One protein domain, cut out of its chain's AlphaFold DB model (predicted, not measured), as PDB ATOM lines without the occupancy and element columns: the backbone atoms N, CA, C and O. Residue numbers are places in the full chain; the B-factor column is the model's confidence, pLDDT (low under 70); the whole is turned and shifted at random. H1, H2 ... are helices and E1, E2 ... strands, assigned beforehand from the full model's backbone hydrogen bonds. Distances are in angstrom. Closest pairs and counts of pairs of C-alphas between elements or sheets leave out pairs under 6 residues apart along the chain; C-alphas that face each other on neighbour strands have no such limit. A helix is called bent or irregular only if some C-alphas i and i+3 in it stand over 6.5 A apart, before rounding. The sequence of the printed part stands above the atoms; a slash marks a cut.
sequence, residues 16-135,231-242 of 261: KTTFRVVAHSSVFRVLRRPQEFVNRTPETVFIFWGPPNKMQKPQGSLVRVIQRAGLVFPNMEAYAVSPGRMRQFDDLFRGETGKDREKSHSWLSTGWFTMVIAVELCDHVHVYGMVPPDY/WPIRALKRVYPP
ATOM      1  N   LYS A  16     144.750 187.026 192.194       91.06
ATOM      2  CA  LYS A  16     143.728 186.435 193.065       91.06
ATOM      3  C   LYS A  16     142.512 187.351 193.180       91.06
ATOM      4  O   LYS A  16     142.641 188.518 193.534       91.06
ATOM      5  N   THR A  17     141.322 186.795 192.956       94.38
ATOM      6  CA  THR A  17     140.039 187.443 193.262       94.38
ATOM      7  C   THR A  17     139.240 186.549 194.209       94.38
ATOM      8  O   THR A  17     138.749 185.506 193.795       94.38
ATOM      9  N   THR A  18     139.091 186.952 195.473       93.88
ATOM     10  CA  THR A  18     138.240 186.228 196.441       93.88
ATOM     11  C   THR A  18     136.792 186.711 196.378       93.88
ATOM     12  O   THR A  18     135.873 185.913 196.265       93.88
ATOM     13  N   PHE A  19     136.583 188.032 196.382       95.69
ATOM     14  CA  PHE A  19     135.261 188.646 196.268       95.69
ATOM     15  C   PHE A  19     135.200 189.556 195.045       95.69
ATOM     16  O   PHE A  19     136.070 190.410 194.843       95.69
ATOM     17  N   ARG A  20     134.135 189.432 194.250       97.12
ATOM     18  CA  ARG A  20     133.845 190.338 193.136       97.12
ATOM     19  C   ARG A  20     132.501 191.026 193.358       97.12
ATOM     20  O   ARG A  20     131.441 190.463 193.102       97.12
ATOM     21  N   VAL A  21     132.560 192.277 193.813       97.69
ATOM     22  CA  VAL A  21     131.380 193.145 193.945       97.69
ATOM     23  C   VAL A  21     131.029 193.740 192.579       97.69
ATOM     24  O   VAL A  21     131.884 194.370 191.948       97.69
ATOM     25  N   VAL A  22     129.797 193.525 192.115       97.69
ATOM     26  CA  VAL A  22     129.331 193.851 190.759       97.69
ATOM     27  C   VAL A  22     128.060 194.697 190.815       97.69
ATOM     28  O   VAL A  22     127.028 194.270 191.328       97.69
ATOM     29  N   ALA A  23     128.111 195.899 190.250       96.81
ATOM     30  CA  ALA A  23     126.933 196.735 190.056       96.81
ATOM     31  C   ALA A  23     126.006 196.150 188.986       96.81
ATOM     32  O   ALA A  23     126.467 195.569 188.003       96.81
ATOM     33  N   HIS A  24     124.707 196.408 189.114       94.31
ATOM     34  CA  HIS A  24     123.682 196.032 188.137       94.31
ATOM     35  C   HIS A  24     124.056 196.417 186.695       94.31
ATOM     36  O   HIS A  24     123.889 195.626 185.771       94.31
ATOM     37  N   SER A  25     124.648 197.599 186.506       94.94
ATOM     38  CA  SER A  25     125.106 198.108 185.209       94.94
ATOM     39  C   SER A  25     126.284 197.331 184.608       94.94
ATOM     40  O   SER A  25     126.597 197.503 183.432       94.94
ATOM     41  N   SER A  26     126.949 196.481 185.392       97.25
ATOM     42  CA  SER A  26     128.137 195.709 185.003       97.25
ATOM     43  C   SER A  26     127.867 194.208 184.875       97.25
ATOM     44  O   SER A  26     128.737 193.481 184.401       97.25
ATOM     45  N   VAL A  27     126.668 193.737 185.247       96.31
ATOM     46  CA  VAL A  27     126.295 192.307 185.251       96.31
ATOM     47  C   VAL A  27     126.610 191.641 183.913       96.31
ATOM     48  O   VAL A  27     127.314 190.637 183.876       96.31
ATOM     49  N   PHE A  28     126.159 192.226 182.800       96.44
ATOM     50  CA  PHE A  28     126.405 191.646 181.479       96.44
ATOM     51  C   PHE A  28     127.879 191.675 181.072       96.44
ATOM     52  O   PHE A  28     128.342 190.720 180.458       96.44
ATOM     53  N   ARG A  29     128.630 192.730 181.420       96.81
ATOM     54  CA  ARG A  29     130.062 192.822 181.079       96.81
ATOM     55  C   ARG A  29     130.878 191.738 181.780       96.81
ATOM     56  O   ARG A  29     131.785 191.174 181.177       96.81
ATOM     57  N   VAL A  30     130.503 191.407 183.015       96.56
ATOM     58  CA  VAL A  30     131.118 190.330 183.793       96.56
ATOM     59  C   VAL A  30     130.698 188.956 183.257       96.56
ATOM     60  O   VAL A  30     131.548 188.144 182.904       96.56
ATOM     61  N   LEU A  31     129.394 188.696 183.135       94.75
ATOM     62  CA  LEU A  31     128.890 187.357 182.800       94.75
ATOM     63  C   LEU A  31     129.130 186.945 181.338       94.75
ATOM     64  O   LEU A  31     129.175 185.754 181.051       94.75
ATOM     65  N   ARG A  32     129.325 187.894 180.410       95.69
ATOM     66  CA  ARG A  32     129.678 187.594 179.006       95.69
ATOM     67  C   ARG A  32     131.143 187.199 178.804       95.69
ATOM     68  O   ARG A  32     131.494 186.746 177.721       95.69
ATOM     69  N   ARG A  33     132.005 187.367 179.812       95.69
ATOM     70  CA  ARG A  33     133.431 187.006 179.749       95.69
ATOM     71  C   ARG A  33     133.787 186.018 180.869       95.69
ATOM     72  O   ARG A  33     134.620 186.334 181.720       95.69
ATOM     73  N   PRO A  34     133.181 184.816 180.884       93.31
ATOM     74  CA  PRO A  34     133.352 183.868 181.981       93.31
ATOM     75  C   PRO A  34     134.801 183.404 182.142       93.31
ATOM     76  O   PRO A  34     135.236 183.222 183.269       93.31
ATOM     77  N   GLN A  35     135.585 183.306 181.063       93.25
ATOM     78  CA  GLN A  35     137.005 182.935 181.161       93.25
ATOM     79  C   GLN A  35     137.843 183.958 181.940       93.25
ATOM     80  O   GLN A  35     138.777 183.581 182.637       93.25
ATOM     81  N   GLU A  36     137.488 185.244 181.867       93.00
ATOM     82  CA  GLU A  36     138.181 186.292 182.623       93.00
ATOM     83  C   GLU A  36     137.650 186.400 184.053       93.00
ATOM     84  O   GLU A  36     138.424 186.584 184.990       93.00
ATOM     85  N   PHE A  37     136.328 186.328 184.228       94.12
ATOM     86  CA  PHE A  37     135.711 186.764 185.478       94.12
ATOM     87  C   PHE A  37     135.113 185.659 186.341       94.12
ATOM     88  O   PHE A  37     134.964 185.915 187.528       94.12
ATOM     89  N   VAL A  38     134.774 184.490 185.782       91.50
ATOM     90  CA  VAL A  38     134.106 183.372 186.484       91.50
ATOM     91  C   VAL A  38     135.043 182.176 186.645       91.50
ATOM     92  O   VAL A  38     135.275 181.725 187.757       91.50
ATOM     93  N   ASN A  39     135.640 181.700 185.555       90.50
ATOM     94  CA  ASN A  39     136.441 180.474 185.538       90.50
ATOM     95  C   ASN A  39     137.902 180.698 185.955       90.50
ATOM     96  O   ASN A  39     138.613 179.741 186.245       90.50
ATOM     97  N   ARG A  40     138.368 181.953 185.975       86.62
ATOM     98  CA  ARG A  40     139.767 182.304 186.273       86.62
ATOM     99  C   ARG A  40     140.177 181.923 187.695       86.62
ATOM    100  O   ARG A  40     141.310 181.498 187.912       86.62
ATOM    101  N   THR A  41     139.268 182.126 188.643       84.06
ATOM    102  CA  THR A  41     139.460 181.911 190.079       84.06
ATOM    103  C   THR A  41     138.228 181.174 190.616       84.06
ATOM    104  O   THR A  41     137.234 181.823 190.932       84.06
ATOM    105  N   PRO A  42     138.264 179.827 190.693       76.56
ATOM    106  CA  PRO A  42     137.086 179.002 190.986       76.56
ATOM    107  C   PRO A  42     136.371 179.324 192.305       76.56
ATOM    108  O   PRO A  42     135.166 179.143 192.408       76.56
ATOM    109  N   GLU A  43     137.099 179.836 193.297       86.38
ATOM    110  CA  GLU A  43     136.579 180.173 194.630       86.38
ATOM    111  C   GLU A  43     136.073 181.624 194.735       86.38
ATOM    112  O   GLU A  43     135.905 182.161 195.830       86.38
ATOM    113  N   THR A  44     135.883 182.321 193.610       92.19
ATOM    114  CA  THR A  44     135.381 183.697 193.647       92.19
ATOM    115  C   THR A  44     133.916 183.748 194.066       92.19
ATOM    116  O   THR A  44     133.034 183.222 193.389       92.19
ATOM    117  N   VAL A  45     133.647 184.520 195.118       94.38
ATOM    118  CA  VAL A  45     132.298 184.870 195.561       94.38
ATOM    119  C   VAL A  45     131.840 186.161 194.882       94.38
ATOM    120  O   VAL A  45     132.476 187.217 194.991       94.38
ATOM    121  N   PHE A  46     130.700 186.109 194.200       96.25
ATOM    122  CA  PHE A  46     130.092 187.250 193.524       96.25
ATOM    123  C   PHE A  46     129.038 187.915 194.398       96.25
ATOM    124  O   PHE A  46     128.111 187.267 194.880       96.25
ATOM    125  N   ILE A  47     129.131 189.238 194.536       96.31
ATOM    126  CA  ILE A  47     128.155 190.042 195.274       96.31
ATOM    127  C   ILE A  47     127.590 191.104 194.338       96.31
ATOM    128  O   ILE A  47     128.264 192.070 193.980       96.31
ATOM    129  N   PHE A  48     126.340 190.930 193.935       96.06
ATOM    130  CA  PHE A  48     125.640 191.832 193.036       96.06
ATOM    131  C   PHE A  48     124.849 192.888 193.810       96.06
ATOM    132  O   PHE A  48     124.165 192.578 194.785       96.06
ATOM    133  N   TRP A  49     124.882 194.137 193.351       94.75
ATOM    134  CA  TRP A  49     124.128 195.235 193.960       94.75
ATOM    135  C   TRP A  49     123.460 196.115 192.903       94.75
ATOM    136  O   TRP A  49     123.921 196.214 191.763       94.75
ATOM    137  N   GLY A  50     122.362 196.774 193.265       92.06
ATOM    138  CA  GLY A  50     121.673 197.699 192.372       92.06
ATOM    139  C   GLY A  50     120.245 198.017 192.799       92.06
ATOM    140  O   GLY A  50     119.796 197.553 193.849       92.06
ATOM    141  N   PRO A  51     119.524 198.809 191.990       88.94
ATOM    142  CA  PRO A  51     118.187 199.261 192.330       88.94
ATOM    143  C   PRO A  51     117.190 198.091 192.396       88.94
ATOM    144  O   PRO A  51     117.307 197.136 191.614       88.94
ATOM    145  N   PRO A  52     116.171 198.170 193.276       85.69
ATOM    146  CA  PRO A  52     115.147 197.136 193.432       85.69
ATOM    147  C   PRO A  52     114.509 196.679 192.117       85.69
ATOM    148  O   PRO A  52     114.442 195.484 191.847       85.69
ATOM    149  N   ASN A  53     114.140 197.619 191.246       87.44
ATOM    150  CA  ASN A  53     113.502 197.334 189.958       87.44
ATOM    151  C   ASN A  53     114.371 196.514 188.980       87.44
ATOM    152  O   ASN A  53     113.846 195.959 188.019       87.44
ATOM    153  N   LYS A  54     115.689 196.418 189.198       89.38
ATOM    154  CA  LYS A  54     116.597 195.564 188.413       89.38
ATOM    155  C   LYS A  54     117.010 194.300 189.169       89.38
ATOM    156  O   LYS A  54     117.217 193.263 188.540       89.38
ATOM    157  N   MET A  55     117.124 194.392 190.495       89.62
ATOM    158  CA  MET A  55     117.767 193.396 191.360       89.62
ATOM    159  C   MET A  55     116.803 192.643 192.291       89.62
ATOM    160  O   MET A  55     117.259 191.876 193.138       89.62
ATOM    161  N   GLN A  56     115.483 192.808 192.145       84.56
ATOM    162  CA  GLN A  56     114.484 192.091 192.947       84.56
ATOM    163  C   GLN A  56     113.383 191.463 192.098       84.56
ATOM    164  O   GLN A  56     112.987 191.989 191.064       84.56
ATOM    165  N   LYS A  57     112.877 190.312 192.544       79.12
ATOM    166  CA  LYS A  57     111.718 189.651 191.932       79.12
ATOM    167  C   LYS A  57     110.421 190.394 192.300       79.12
ATOM    168  O   LYS A  57     110.374 190.956 193.390       79.12
ATOM    169  N   PRO A  58     109.369 190.316 191.463       78.44
ATOM    170  CA  PRO A  58     109.302 189.598 190.180       78.44
ATOM    171  C   PRO A  58     109.807 190.379 188.949       78.44
ATOM    172  O   PRO A  58     110.079 189.744 187.925       78.44
ATOM    173  N   GLN A  59     109.976 191.705 189.034       78.06
ATOM    174  CA  GLN A  59     110.245 192.584 187.881       78.06
ATOM    175  C   GLN A  59     111.733 192.699 187.484       78.06
ATOM    176  O   GLN A  59     112.051 193.086 186.360       78.06
ATOM    177  N   GLY A  60     112.662 192.344 188.372       82.75
ATOM    178  CA  GLY A  60     114.104 192.492 188.169       82.75
ATOM    179  C   GLY A  60     114.678 191.514 187.148       82.75
ATOM    180  O   GLY A  60     114.987 190.363 187.469       82.75
ATOM    181  N   SER A  61     114.874 191.988 185.916       88.25
ATOM    182  CA  SER A  61     115.420 191.184 184.816       88.25
ATOM    183  C   SER A  61     116.830 190.654 185.096       88.25
ATOM    184  O   SER A  61     117.142 189.523 184.723       88.25
ATOM    185  N   LEU A  62     117.668 191.411 185.813       92.50
ATOM    186  CA  LEU A  62     119.050 191.009 186.093       92.50
ATOM    187  C   LEU A  62     119.143 189.879 187.115       92.50
ATOM    188  O   LEU A  62     120.034 189.044 186.996       92.50
ATOM    189  N   VAL A  63     118.203 189.782 188.061       89.00
ATOM    190  CA  VAL A  63     118.147 188.630 188.978       89.00
ATOM    191  C   VAL A  63     117.993 187.341 188.187       89.00
ATOM    192  O   VAL A  63     118.690 186.372 188.461       89.00
ATOM    193  N   ARG A  64     117.123 187.334 187.171       90.44
ATOM    194  CA  ARG A  64     116.909 186.156 186.319       90.44
ATOM    195  C   ARG A  64     118.168 185.803 185.526       90.44
ATOM    196  O   ARG A  64     118.487 184.627 185.395       90.44
ATOM    197  N   VAL A  65     118.899 186.807 185.037       93.19
ATOM    198  CA  VAL A  65     120.185 186.606 184.345       93.19
ATOM    199  C   VAL A  65     121.219 185.980 185.282       93.19
ATOM    200  O   VAL A  65     121.850 184.998 184.908       93.19
ATOM    201  N   ILE A  66     121.357 186.494 186.507       93.06
ATOM    202  CA  ILE A  66     122.300 185.956 187.501       93.06
ATOM    203  C   ILE A  66     121.906 184.528 187.899       93.06
ATOM    204  O   ILE A  66     122.767 183.660 187.995       93.06
ATOM    205  N   GLN A  67     120.608 184.254 188.067       90.12
ATOM    206  CA  GLN A  67     120.112 182.902 188.336       90.12
ATOM    207  C   GLN A  67     120.462 181.924 187.211       90.12
ATOM    208  O   GLN A  67     120.944 180.831 187.487       90.12
ATOM    209  N   ARG A  68     120.276 182.322 185.947       91.44
ATOM    210  CA  ARG A  68     120.685 181.503 184.797       91.44
ATOM    211  C   ARG A  68     122.196 181.295 184.746       91.44
ATOM    212  O   ARG A  68     122.629 180.201 184.420       91.44
ATOM    213  N   ALA A  69     122.993 182.301 185.095       91.75
ATOM    214  CA  ALA A  69     124.441 182.130 185.173       91.75
ATOM    215  C   ALA A  69     124.836 181.098 186.239       91.75
ATOM    216  O   ALA A  69     125.666 180.246 185.955       91.75
ATOM    217  N   GLY A  70     124.192 181.103 187.411       88.62
ATOM    218  CA  GLY A  70     124.418 180.080 188.442       88.62
ATOM    219  C   GLY A  70     124.051 178.657 187.997       88.62
ATOM    220  O   GLY A  70     124.683 177.704 188.433       88.62
ATOM    221  N   LEU A  71     123.080 178.507 187.087       88.50
ATOM    222  CA  LEU A  71     122.763 177.214 186.462       88.50
ATOM    223  C   LEU A  71     123.847 176.749 185.479       88.50
ATOM    224  O   LEU A  71     124.099 175.555 185.366       88.50
ATOM    225  N   VAL A  72     124.468 177.684 184.757       91.00
ATOM    226  CA  VAL A  72     125.526 177.394 183.772       91.00
ATOM    227  C   VAL A  72     126.882 177.169 184.450       91.00
ATOM    228  O   VAL A  72     127.690 176.379 183.972       91.00
ATOM    229  N   PHE A  73     127.132 177.848 185.568       89.81
ATOM    230  CA  PHE A  73     128.379 177.790 186.323       89.81
ATOM    231  C   PHE A  73     128.093 177.254 187.735       89.81
ATOM    232  O   PHE A  73     127.920 178.048 188.658       89.81
ATOM    233  N   PRO A  74     128.046 175.923 187.941       83.06
ATOM    234  CA  PRO A  74     127.578 175.328 189.199       83.06
ATOM    235  C   PRO A  74     128.466 175.655 190.411       83.06
ATOM    236  O   PRO A  74     127.982 175.669 191.540       83.06
ATOM    237  N   ASN A  75     129.743 175.973 190.180       85.00
ATOM    238  CA  ASN A  75     130.685 176.392 191.225       85.00
ATOM    239  C   ASN A  75     130.628 177.903 191.517       85.00
ATOM    240  O   ASN A  75     131.336 178.391 192.391       85.00
ATOM    241  N   MET A  76     129.815 178.667 190.780       87.69
ATOM    242  CA  MET A  76     129.689 180.107 190.978       87.69
ATOM    243  C   MET A  76     128.888 180.396 192.248       87.69
ATOM    244  O   MET A  76     127.664 180.246 192.283       87.69
ATOM    245  N   GLU A  77     129.558 180.912 193.276       90.75
ATOM    246  CA  GLU A  77     128.871 181.399 194.465       90.75
ATOM    247  C   GLU A  77     128.384 182.840 194.254       90.75
ATOM    248  O   GLU A  77     129.175 183.766 194.071       90.75
ATOM    249  N   ALA A  78     127.060 183.040 194.250       91.56
ATOM    250  CA  ALA A  78     126.439 184.310 193.875       91.56
ATOM    251  C   ALA A  78     125.406 184.818 194.892       91.56
ATOM    252  O   ALA A  78     124.444 184.134 195.266       91.56
ATOM    253  N   TYR A  79     125.556 186.089 195.250       92.38
ATOM    254  CA  TYR A  79     124.758 186.799 196.238       92.38
ATOM    255  C   TYR A  79     124.224 188.122 195.699       92.38
ATOM    256  O   TYR A  79     124.882 188.776 194.895       92.38
ATOM    257  N   ALA A  80     123.060 188.555 196.180       91.56
ATOM    258  CA  ALA A  80     122.542 189.897 195.924       91.56
ATOM    259  C   ALA A  80     122.365 190.681 197.232       91.56
ATOM    260  O   ALA A  80     121.851 190.154 198.225       91.56
ATOM    261  N   VAL A  81     122.761 191.956 197.220       91.00
ATOM    262  CA  VAL A  81     122.518 192.890 198.327       91.00
ATOM    263  C   VAL A  81     121.011 193.124 198.452       91.00
ATOM    264  O   VAL A  81     120.339 193.486 197.484       91.00
ATOM    265  N   SER A  82     120.459 192.890 199.644       87.94
ATOM    266  CA  SER A  82     119.024 193.035 199.896       87.94
ATOM    267  C   SER A  82     118.602 194.513 199.959       87.94
ATOM    268  O   SER A  82     119.422 195.370 200.294       87.94
ATOM    269  N   PRO A  83     117.322 194.851 199.708       86.81
ATOM    270  CA  PRO A  83     116.833 196.229 199.851       86.81
ATOM    271  C   PRO A  83     117.096 196.838 201.233       86.81
ATOM    272  O   PRO A  83     117.441 198.012 201.326       86.81
ATOM    273  N   GLY A  84     116.975 196.048 202.305       88.62
ATOM    274  CA  GLY A  84     117.299 196.517 203.654       88.62
ATOM    275  C   GLY A  84     118.771 196.916 203.793       88.62
ATOM    276  O   GLY A  84     119.065 197.967 204.352       88.62
ATOM    277  N   ARG A  85     119.688 196.126 203.216       88.00
ATOM    278  CA  ARG A  85     121.130 196.422 203.222       88.00
ATOM    279  C   ARG A  85     121.492 197.617 202.359       88.00
ATOM    280  O   ARG A  85     122.334 198.405 202.762       88.00
ATOM    281  N   MET A  86     120.834 197.772 201.210       88.50
ATOM    282  CA  MET A  86     120.989 198.963 200.373       88.50
ATOM    283  C   MET A  86     120.712 200.233 201.190       88.50
ATOM    284  O   MET A  86     121.563 201.112 201.225       88.50
ATOM    285  N   ARG A  87     119.589 200.271 201.927       88.06
ATOM    286  CA  ARG A  87     119.243 201.407 202.802       88.06
ATOM    287  C   ARG A  87     120.274 201.640 203.903       88.06
ATOM    288  O   ARG A  87     120.711 202.764 204.090       88.06
ATOM    289  N   GLN A  88     120.725 200.584 204.578       89.12
ATOM    290  CA  GLN A  88     121.757 200.711 205.614       89.12
ATOM    291  C   GLN A  88     123.074 201.279 205.070       89.12
ATOM    292  O   GLN A  88     123.729 202.068 205.743       89.12
ATOM    293  N   PHE A  89     123.470 200.895 203.854       89.38
ATOM    294  CA  PHE A  89     124.680 201.428 203.228       89.38
ATOM    295  C   PHE A  89     124.512 202.894 202.808       89.38
ATOM    296  O   PHE A  89     125.491 203.637 202.864       89.38
ATOM    297  N   ASP A  90     123.299 203.303 202.418       87.00
ATOM    298  CA  ASP A  90     122.940 204.704 202.169       87.00
ATOM    299  C   ASP A  90     122.982 205.530 203.473       87.00
ATOM    300  O   ASP A  90     123.605 206.593 203.509       87.00
ATOM    301  N   ASP A  91     122.415 205.018 204.569       89.31
ATOM    302  CA  ASP A  91     122.434 205.681 205.879       89.31
ATOM    303  C   ASP A  91     123.848 205.836 206.438       89.31
ATOM    304  O   ASP A  91     124.210 206.912 206.917       89.31
ATOM    305  N   LEU A  92     124.673 204.791 206.330       89.56
ATOM    306  CA  LEU A  92     126.073 204.842 206.740       89.56
ATOM    307  C   LEU A  92     126.849 205.875 205.915       89.56
ATOM    308  O   LEU A  92     127.616 206.655 206.472       89.56
ATOM    309  N   PHE A  93     126.624 205.930 204.598       88.12
ATOM    310  CA  PHE A  93     127.275 206.922 203.742       88.12
ATOM    311  C   PHE A  93     126.921 208.345 204.169       88.12
ATOM    312  O   PHE A  93     127.802 209.199 204.290       88.12
ATOM    313  N   ARG A  94     125.636 208.593 204.437       88.44
ATOM    314  CA  ARG A  94     125.160 209.881 204.942       88.44
ATOM    315  C   ARG A  94     125.773 210.212 206.302       88.44
ATOM    316  O   ARG A  94     126.203 211.344 206.496       88.44
ATOM    317  N   GLY A  95     125.852 209.241 207.211       88.12
ATOM    318  CA  GLY A  95     126.445 209.413 208.538       88.12
ATOM    319  C   GLY A  95     127.938 209.754 208.504       88.12
ATOM    320  O   GLY A  95     128.374 210.633 209.241       88.12
ATOM    321  N   GLU A  96     128.707 209.108 207.624       86.00
ATOM    322  CA  GLU A  96     130.162 209.297 207.525       86.00
ATOM    323  C   GLU A  96     130.559 210.533 206.705       86.00
ATOM    324  O   GLU A  96     131.584 211.159 206.968       86.00
ATOM    325  N   THR A  97     129.766 210.906 205.695       84.31
ATOM    326  CA  THR A  97     130.127 211.998 204.769       84.31
ATOM    327  C   THR A  97     129.331 213.282 204.974       84.31
ATOM    328  O   THR A  97     129.689 214.314 204.407       84.31
ATOM    329  N   GLY A  98     128.219 213.224 205.711       85.31
ATOM    330  CA  GLY A  98     127.240 214.309 205.796       85.31
ATOM    331  C   GLY A  98     126.482 214.572 204.488       85.31
ATOM    332  O   GLY A  98     125.716 215.532 204.413       85.31
ATOM    333  N   LYS A  99     126.683 213.758 203.440       80.19
ATOM    334  CA  LYS A  99     126.047 213.943 202.129       80.19
ATOM    335  C   LYS A  99     124.809 213.074 201.993       80.19
ATOM    336  O   LYS A  99     124.854 211.863 202.192       80.19
ATOM    337  N   ASP A 100     123.713 213.704 201.590       73.06
ATOM    338  CA  ASP A 100     122.458 213.016 201.319       73.06
ATOM    339  C   ASP A 100     122.379 212.574 199.850       73.06
ATOM    340  O   ASP A 100     122.501 213.365 198.905       73.06
ATOM    341  N   ARG A 101     122.179 211.273 199.665       70.75
ATOM    342  CA  ARG A 101     122.060 210.649 198.355       70.75
ATOM    343  C   ARG A 101     120.755 211.028 197.654       70.75
ATOM    344  O   ARG A 101     120.759 211.221 196.441       70.75
ATOM    345  N   GLU A 102     119.656 211.143 198.397       65.44
ATOM    346  CA  GLU A 102     118.343 211.451 197.818       65.44
ATOM    347  C   GLU A 102     118.325 212.866 197.246       65.44
ATOM    348  O   GLU A 102     117.878 213.068 196.120       65.44
ATOM    349  N   LYS A 103     118.945 213.818 197.953       62.25
ATOM    350  CA  LYS A 103     119.084 215.210 197.492       62.25
ATOM    351  C   LYS A 103     119.986 215.364 196.268       62.25
ATOM    352  O   LYS A 103     119.832 216.314 195.513       62.25
ATOM    353  N   SER A 104     120.944 214.455 196.079       59.66
ATOM    354  CA  SER A 104     121.892 214.497 194.957       59.66
ATOM    355  C   SER A 104     121.474 213.638 193.760       59.66
ATOM    356  O   SER A 104     122.196 213.611 192.766       59.66
ATOM    357  N   HIS A 105     120.351 212.911 193.853       67.44
ATOM    358  CA  HIS A 105     119.869 211.964 192.837       67.44
ATOM    359  C   HIS A 105     120.944 210.987 192.320       67.44
ATOM    360  O   HIS A 105     120.896 210.522 191.180       67.44
ATOM    361  N   SER A 106     121.927 210.659 193.160       68.88
ATOM    362  CA  SER A 106     123.079 209.842 192.775       68.88
ATOM    363  C   SER A 106     122.965 208.412 193.313       68.88
ATOM    364  O   SER A 106     122.175 208.118 194.208       68.88
ATOM    365  N   TRP A 107     123.738 207.482 192.751       76.12
ATOM    366  CA  TRP A 107     123.921 206.146 193.324       76.12
ATOM    367  C   TRP A 107     125.298 206.068 193.973       76.12
ATOM    368  O   TRP A 107     126.265 206.612 193.439       76.12
ATOM    369  N   LEU A 108     125.408 205.351 195.095       86.38
ATOM    370  CA  LEU A 108     126.710 205.090 195.707       86.38
ATOM    371  C   LEU A 108     127.599 204.287 194.750       86.38
ATOM    372  O   LEU A 108     127.125 203.461 193.966       86.38
ATOM    373  N   SER A 109     128.907 204.521 194.809       89.56
ATOM    374  CA  SER A 109     129.857 203.846 193.927       89.56
ATOM    375  C   SER A 109     130.031 202.375 194.316       89.56
ATOM    376  O   SER A 109     129.922 202.010 195.485       89.56
ATOM    377  N   THR A 110     130.410 201.512 193.364       94.00
ATOM    378  CA  THR A 110     130.803 200.124 193.700       94.00
ATOM    379  C   THR A 110     131.956 200.084 194.710       94.00
ATOM    380  O   THR A 110     132.035 199.146 195.500       94.00
ATOM    381  N   GLY A 111     132.813 201.113 194.714       92.62
ATOM    382  CA  GLY A 111     133.870 201.294 195.709       92.62
ATOM    383  C   GLY A 111     133.324 201.399 197.127       92.62
ATOM    384  O   GLY A 111     133.803 200.686 198.001       92.62
ATOM    385  N   TRP A 112     132.273 202.197 197.338       90.94
ATOM    386  CA  TRP A 112     131.609 202.301 198.638       90.94
ATOM    387  C   TRP A 112     131.043 200.957 199.105       90.94
ATOM    388  O   TRP A 112     131.385 200.496 200.191       90.94
ATOM    389  N   PHE A 113     130.260 200.278 198.253       93.31
ATOM    390  CA  PHE A 113     129.729 198.943 198.566       93.31
ATOM    391  C   PHE A 113     130.848 197.962 198.936       93.31
ATOM    392  O   PHE A 113     130.729 197.219 199.905       93.31
ATOM    393  N   THR A 114     131.946 197.977 198.179       94.88
ATOM    394  CA  THR A 114     133.097 197.102 198.427       94.88
ATOM    395  C   THR A 114     133.781 197.428 199.748       94.88
ATOM    396  O   THR A 114     134.150 196.506 200.467       94.88
ATOM    397  N   MET A 115     133.922 198.711 200.089       91.81
ATOM    398  CA  MET A 115     134.547 199.141 201.338       91.81
ATOM    399  C   MET A 115     133.748 198.679 202.554       91.81
ATOM    400  O   MET A 115     134.310 198.050 203.446       91.81
ATOM    401  N   VAL A 116     132.437 198.942 202.561       91.56
ATOM    402  CA  VAL A 116     131.559 198.552 203.673       91.56
ATOM    403  C   VAL A 116     131.573 197.033 203.851       91.56
ATOM    404  O   VAL A 116     131.762 196.547 204.958       91.56
ATOM    405  N   ILE A 117     131.476 196.272 202.755       91.12
ATOM    406  CA  ILE A 117     131.579 194.805 202.802       91.12
ATOM    407  C   ILE A 117     132.951 194.357 203.336       91.12
ATOM    408  O   ILE A 117     133.015 193.445 204.153       91.12
ATOM    409  N   ALA A 118     134.050 194.979 202.902       91.81
ATOM    410  CA  ALA A 118     135.394 194.598 203.333       91.81
ATOM    411  C   ALA A 118     135.623 194.838 204.832       91.81
ATOM    412  O   ALA A 118     136.203 193.985 205.494       91.81
ATOM    413  N   VAL A 119     135.150 195.963 205.373       89.38
ATOM    414  CA  VAL A 119     135.273 196.287 206.807       89.38
ATOM    415  C   VAL A 119     134.446 195.341 207.683       89.38
ATOM    416  O   VAL A 119     134.832 195.050 208.813       89.38
ATOM    417  N   GLU A 120     133.327 194.832 207.170       85.62
ATOM    418  CA  GLU A 120     132.513 193.837 207.875       85.62
ATOM    419  C   GLU A 120     133.175 192.451 207.898       85.62
ATOM    420  O   GLU A 120     133.122 191.744 208.909       85.62
ATOM    421  N   LEU A 121     133.806 192.059 206.785       86.62
ATOM    422  CA  LEU A 121     134.380 190.723 206.606       86.62
ATOM    423  C   LEU A 121     135.813 190.580 207.138       86.62
ATOM    424  O   LEU A 121     136.229 189.458 207.421       86.62
ATOM    425  N   CYS A 122     136.566 191.675 207.259       87.31
ATOM    426  CA  CYS A 122     137.997 191.649 207.562       87.31
ATOM    427  C   CYS A 122     138.340 192.475 208.809       87.31
ATOM    428  O   CYS A 122     137.796 193.557 209.018       87.31
ATOM    429  N   ASP A 123     139.332 192.027 209.582       91.06
ATOM    430  CA  ASP A 123     139.874 192.808 210.708       91.06
ATOM    431  C   ASP A 123     140.712 194.007 210.227       91.06
ATOM    432  O   ASP A 123     140.663 195.101 210.801       91.06
ATOM    433  N   HIS A 124     141.438 193.810 209.121       91.25
ATOM    434  CA  HIS A 124     142.272 194.813 208.467       91.25
ATOM    435  C   HIS A 124     141.980 194.873 206.968       91.25
ATOM    436  O   HIS A 124     141.939 193.851 206.281       91.25
ATOM    437  N   VAL A 125     141.819 196.089 206.446       91.56
ATOM    438  CA  VAL A 125     141.561 196.355 205.029       91.56
ATOM    439  C   VAL A 125     142.659 197.260 204.485       91.56
ATOM    440  O   VAL A 125     142.816 198.397 204.928       91.56
ATOM    441  N   HIS A 126     143.397 196.770 203.491       92.31
ATOM    442  CA  HIS A 126     144.338 197.576 202.716       92.31
ATOM    443  C   HIS A 126     143.690 198.007 201.409       92.31
ATOM    444  O   HIS A 126     143.254 197.172 200.614       92.31
ATOM    445  N   VAL A 127     143.651 199.315 201.177       91.06
ATOM    446  CA  VAL A 127     143.022 199.894 199.993       91.06
ATOM    447  C   VAL A 127     144.101 200.371 199.026       91.06
ATOM    448  O   VAL A 127     145.011 201.105 199.412       91.06
ATOM    449  N   TYR A 128     143.981 199.963 197.762       90.44
ATOM    450  CA  TYR A 128     144.891 200.319 196.672       90.44
ATOM    451  C   TYR A 128     144.127 201.008 195.541       90.44
ATOM    452  O   TYR A 128     142.942 200.745 195.343       90.44
ATOM    453  N   GLY A 129     144.815 201.860 194.776       84.88
ATOM    454  CA  GLY A 129     144.221 202.541 193.619       84.88
ATOM    455  C   GLY A 129     143.165 203.587 193.989       84.88
ATOM    456  O   GLY A 129     142.328 203.927 193.159       84.88
ATOM    457  N   MET A 130     143.186 204.078 195.233       81.38
ATOM    458  CA  MET A 130     142.374 205.226 195.628       81.38
ATOM    459  C   MET A 130     142.881 206.481 194.933       81.38
ATOM    460  O   MET A 130     144.088 206.672 194.771       81.38
ATOM    461  N   VAL A 131     141.941 207.345 194.563       76.06
ATOM    462  CA  VAL A 131     142.247 208.685 194.068       76.06
ATOM    463  C   VAL A 131     143.014 209.432 195.167       76.06
ATOM    464  O   VAL A 131     142.518 209.492 196.298       76.06
ATOM    465  N   PRO A 132     144.221 209.955 194.890       76.50
ATOM    466  CA  PRO A 132     144.991 210.664 195.900       76.50
ATOM    467  C   PRO A 132     144.283 211.980 196.284       76.50
ATOM    468  O   PRO A 132     143.537 212.540 195.479       76.50
ATOM    469  N   PRO A 133     144.454 212.476 197.522       71.12
ATOM    470  CA  PRO A 133     143.682 213.612 198.037       71.12
ATOM    471  C   PRO A 133     143.915 214.916 197.260       71.12
ATOM    472  O   PRO A 133     143.045 215.779 197.225       71.12
ATOM    473  N   ASP A 134     145.071 215.042 196.620       74.44
ATOM    474  CA  ASP A 134     145.503 216.164 195.790       74.44
ATOM    475  C   ASP A 134     145.154 215.997 194.303       74.44
ATOM    476  O   ASP A 134     145.482 216.862 193.492       74.44
ATOM    477  N   TYR A 135     144.443 214.927 193.926       69.62
ATOM    478  CA  TYR A 135     144.095 214.637 192.530       69.62
ATOM    479  C   TYR A 135     143.349 215.785 191.836       69.62
ATOM    480  O   TYR A 135     143.559 216.028 190.652       69.62
ATOM    481  N   TRP A 231     126.911 190.393 211.184       42.41
ATOM    482  CA  TRP A 231     126.114 189.803 210.110       42.41
ATOM    483  C   TRP A 231     126.939 188.747 209.384       42.41
ATOM    484  O   TRP A 231     127.764 189.093 208.540       42.41
ATOM    485  N   PRO A 232     126.731 187.447 209.660       36.66
ATOM    486  CA  PRO A 232     127.312 186.425 208.809       36.66
ATOM    487  C   PRO A 232     126.795 186.634 207.380       36.66
ATOM    488  O   PRO A 232     125.678 187.116 207.175       36.66
ATOM    489  N   ILE A 233     127.572 186.201 206.387       39.19
ATOM    490  CA  ILE A 233     127.221 186.168 204.950       39.19
ATOM    491  C   ILE A 233     125.802 185.597 204.688       39.19
ATOM    492  O   ILE A 233     125.202 185.867 203.652       39.19
ATOM    493  N   ARG A 234     125.191 184.926 205.676       36.16
ATOM    494  CA  ARG A 234     123.755 184.599 205.769       36.16
ATOM    495  C   ARG A 234     122.779 185.783 205.580       36.16
ATOM    496  O   ARG A 234     121.603 185.526 205.353       36.16
ATOM    497  N   ALA A 235     123.208 187.049 205.647       40.28
ATOM    498  CA  ALA A 235     122.359 188.218 205.357       40.28
ATOM    499  C   ALA A 235     122.374 188.671 203.881       40.28
ATOM    500  O   ALA A 235     121.563 189.516 203.482       40.28
ATOM    501  N   LEU A 236     123.277 188.121 203.064       51.28
ATOM    502  CA  LEU A 236     123.196 188.226 201.615       51.28
ATOM    503  C   LEU A 236     122.203 187.181 201.112       51.28
ATOM    504  O   LEU A 236     122.292 185.999 201.449       51.28
ATOM    505  N   LYS A 237     121.247 187.600 200.279       51.53
ATOM    506  CA  LYS A 237     120.308 186.641 199.702       51.53
ATOM    507  C   LYS A 237     121.068 185.845 198.652       51.53
ATOM    508  O   LYS A 237     121.433 186.398 197.610       51.53
ATOM    509  N   ARG A 238     121.331 184.568 198.939       64.69
ATOM    510  CA  ARG A 238     121.867 183.647 197.937       64.69
ATOM    511  C   ARG A 238     120.909 183.660 196.750       64.69
ATOM    512  O   ARG A 238     119.694 183.541 196.921       64.69
ATOM    513  N   VAL A 239     121.445 183.883 195.556       60.50
ATOM    514  CA  VAL A 239     120.612 184.051 194.357       60.50
ATOM    515  C   VAL A 239     120.031 182.698 193.899       60.50
ATOM    516  O   VAL A 239     119.017 182.676 193.191       60.50
ATOM    517  N   TYR A 240     120.600 181.583 194.382       53.22
ATOM    518  CA  TYR A 240     120.208 180.206 194.074       53.22
ATOM    519  C   TYR A 240     120.337 179.277 195.311       53.22
ATOM    520  O   TYR A 240     121.344 179.373 196.005       53.22
ATOM    521  N   PRO A 241     119.383 178.388 195.644       41.00
ATOM    522  CA  PRO A 241     119.655 177.274 196.565       41.00
ATOM    523  C   PRO A 241     120.585 176.256 195.872       41.00
ATOM    524  O   PRO A 241     120.511 176.153 194.654       41.00
ATOM    525  N   PRO A 242     121.472 175.514 196.566       39.34
ATOM    526  CA  PRO A 242     122.266 174.482 195.897       39.34
ATOM    527  C   PRO A 242     121.330 173.506 195.175       39.34
ATOM    528  O   PRO A 242     120.251 173.203 195.688       39.34
TER     529      PRO A 242
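What this domain is: This is residues 16 to 135 and 231 to 242 of the 261 residues of the protein "alpha-N-acetylgalactosaminide alpha-2,6-sialyltransferase 6 isoform X6" of Phyllostomus discolor (pale spear-nosed bat) (UniProt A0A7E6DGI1). A small parallel sheet of three strands stands between helices: H1 and H4 cover one face, and H7 packs on the other face at the edge strand E1. Beyond the ends of the strands, H5 and the short H6 reach away from the sheet, while E4 lies past H7 on the side away from the sheet. The 132 printed residues hold seven named helices and four named strands, in the order E1 H1 H2 E2 H3 H4 E3 H5 H6 H7 E4; the sheet's order is E1 E2 E3, and the class is mixed. The whole is compact, with a radius of gyration of the C-alphas of 15.4 A and spans of 43 by 35 by 29 A.

How they stand to each other: E1, residues 19 to 23, is parallel to E2, residues 45 to 49, with N 22 and O 47 at 2.8 A. E2 is parallel to E3, residues 77 to 80, with N 48 and O 79 at 2.8 A. Residues 79 to 80 of E3 also pair, antiparallel, with residues 237 to 238. H1, residues 24 to 31, is over E1 at a height over the sheet of 6.9 A. On the same face H4, residues 61 to 72, is over E3 at 10.2 A, making three layers with H7, residues 110 to 121, on the opposite face at 9.7 A. E1, H1, H2 (residues 34 to 37) and E2 form a strand-helix-strand unit, two parallel neighbour strands with helices between, as do E2, H3 (residues 52 to 55), H4 and E3; both crossovers are right-handed. H1 and H4 touch, closest at the C-alphas of His 24 and Leu 62, 7.1 A, at a shallow tilt of 23 degrees, the same way. H2 is close to H1 but not clearly touching, with the C-alphas of Val 30 and Phe 37 closest at 6.1 A. H3 and H4 touch only at the corner, closest at the C-alphas of Met 55 and Val 63, 5.3 A. H7 comes closest to E1 at the C-alphas of Val 21 and Thr 114, 6.2 A. H5, residues 83 to 97, is close to H7 but not clearly touching and about perpendicular, at 83 degrees. H6, residues 101 to 104, is apart from H7. E4, residues 124 to 127, pairs with no named strand. Every O i to N i+4 pair is within hydrogen-bond range in H4, H5 and H7, and 2 of 4 are in H1; H2, H3 and H6 are too short for one.

Where its parts are: E1 begins at C-alpha 19, (135.261, 188.646, 196.268); E1 and E2 measure 13.2 A and 13.3 A. H5 measures 21.2 A, H4 17.1 A and H7 16.4 A. H1 is irregular, with C-alphas 25 and 28 at 7.6 A. E4 ends at C-alpha 127, (143.022, 199.894, 199.993).

The domain as a whole: The C-alphas farthest apart, of Asp 134 and Pro 242, are 47.7 A apart. Residues 136 to 230 are not printed, and C-alphas 135 and 231 across the cut are 35.3 A apart. No link between named elements is long. The mean pLDDT of the printed part is 84.2; residues 102 to 106, 135 and 231 to 242 are under 70.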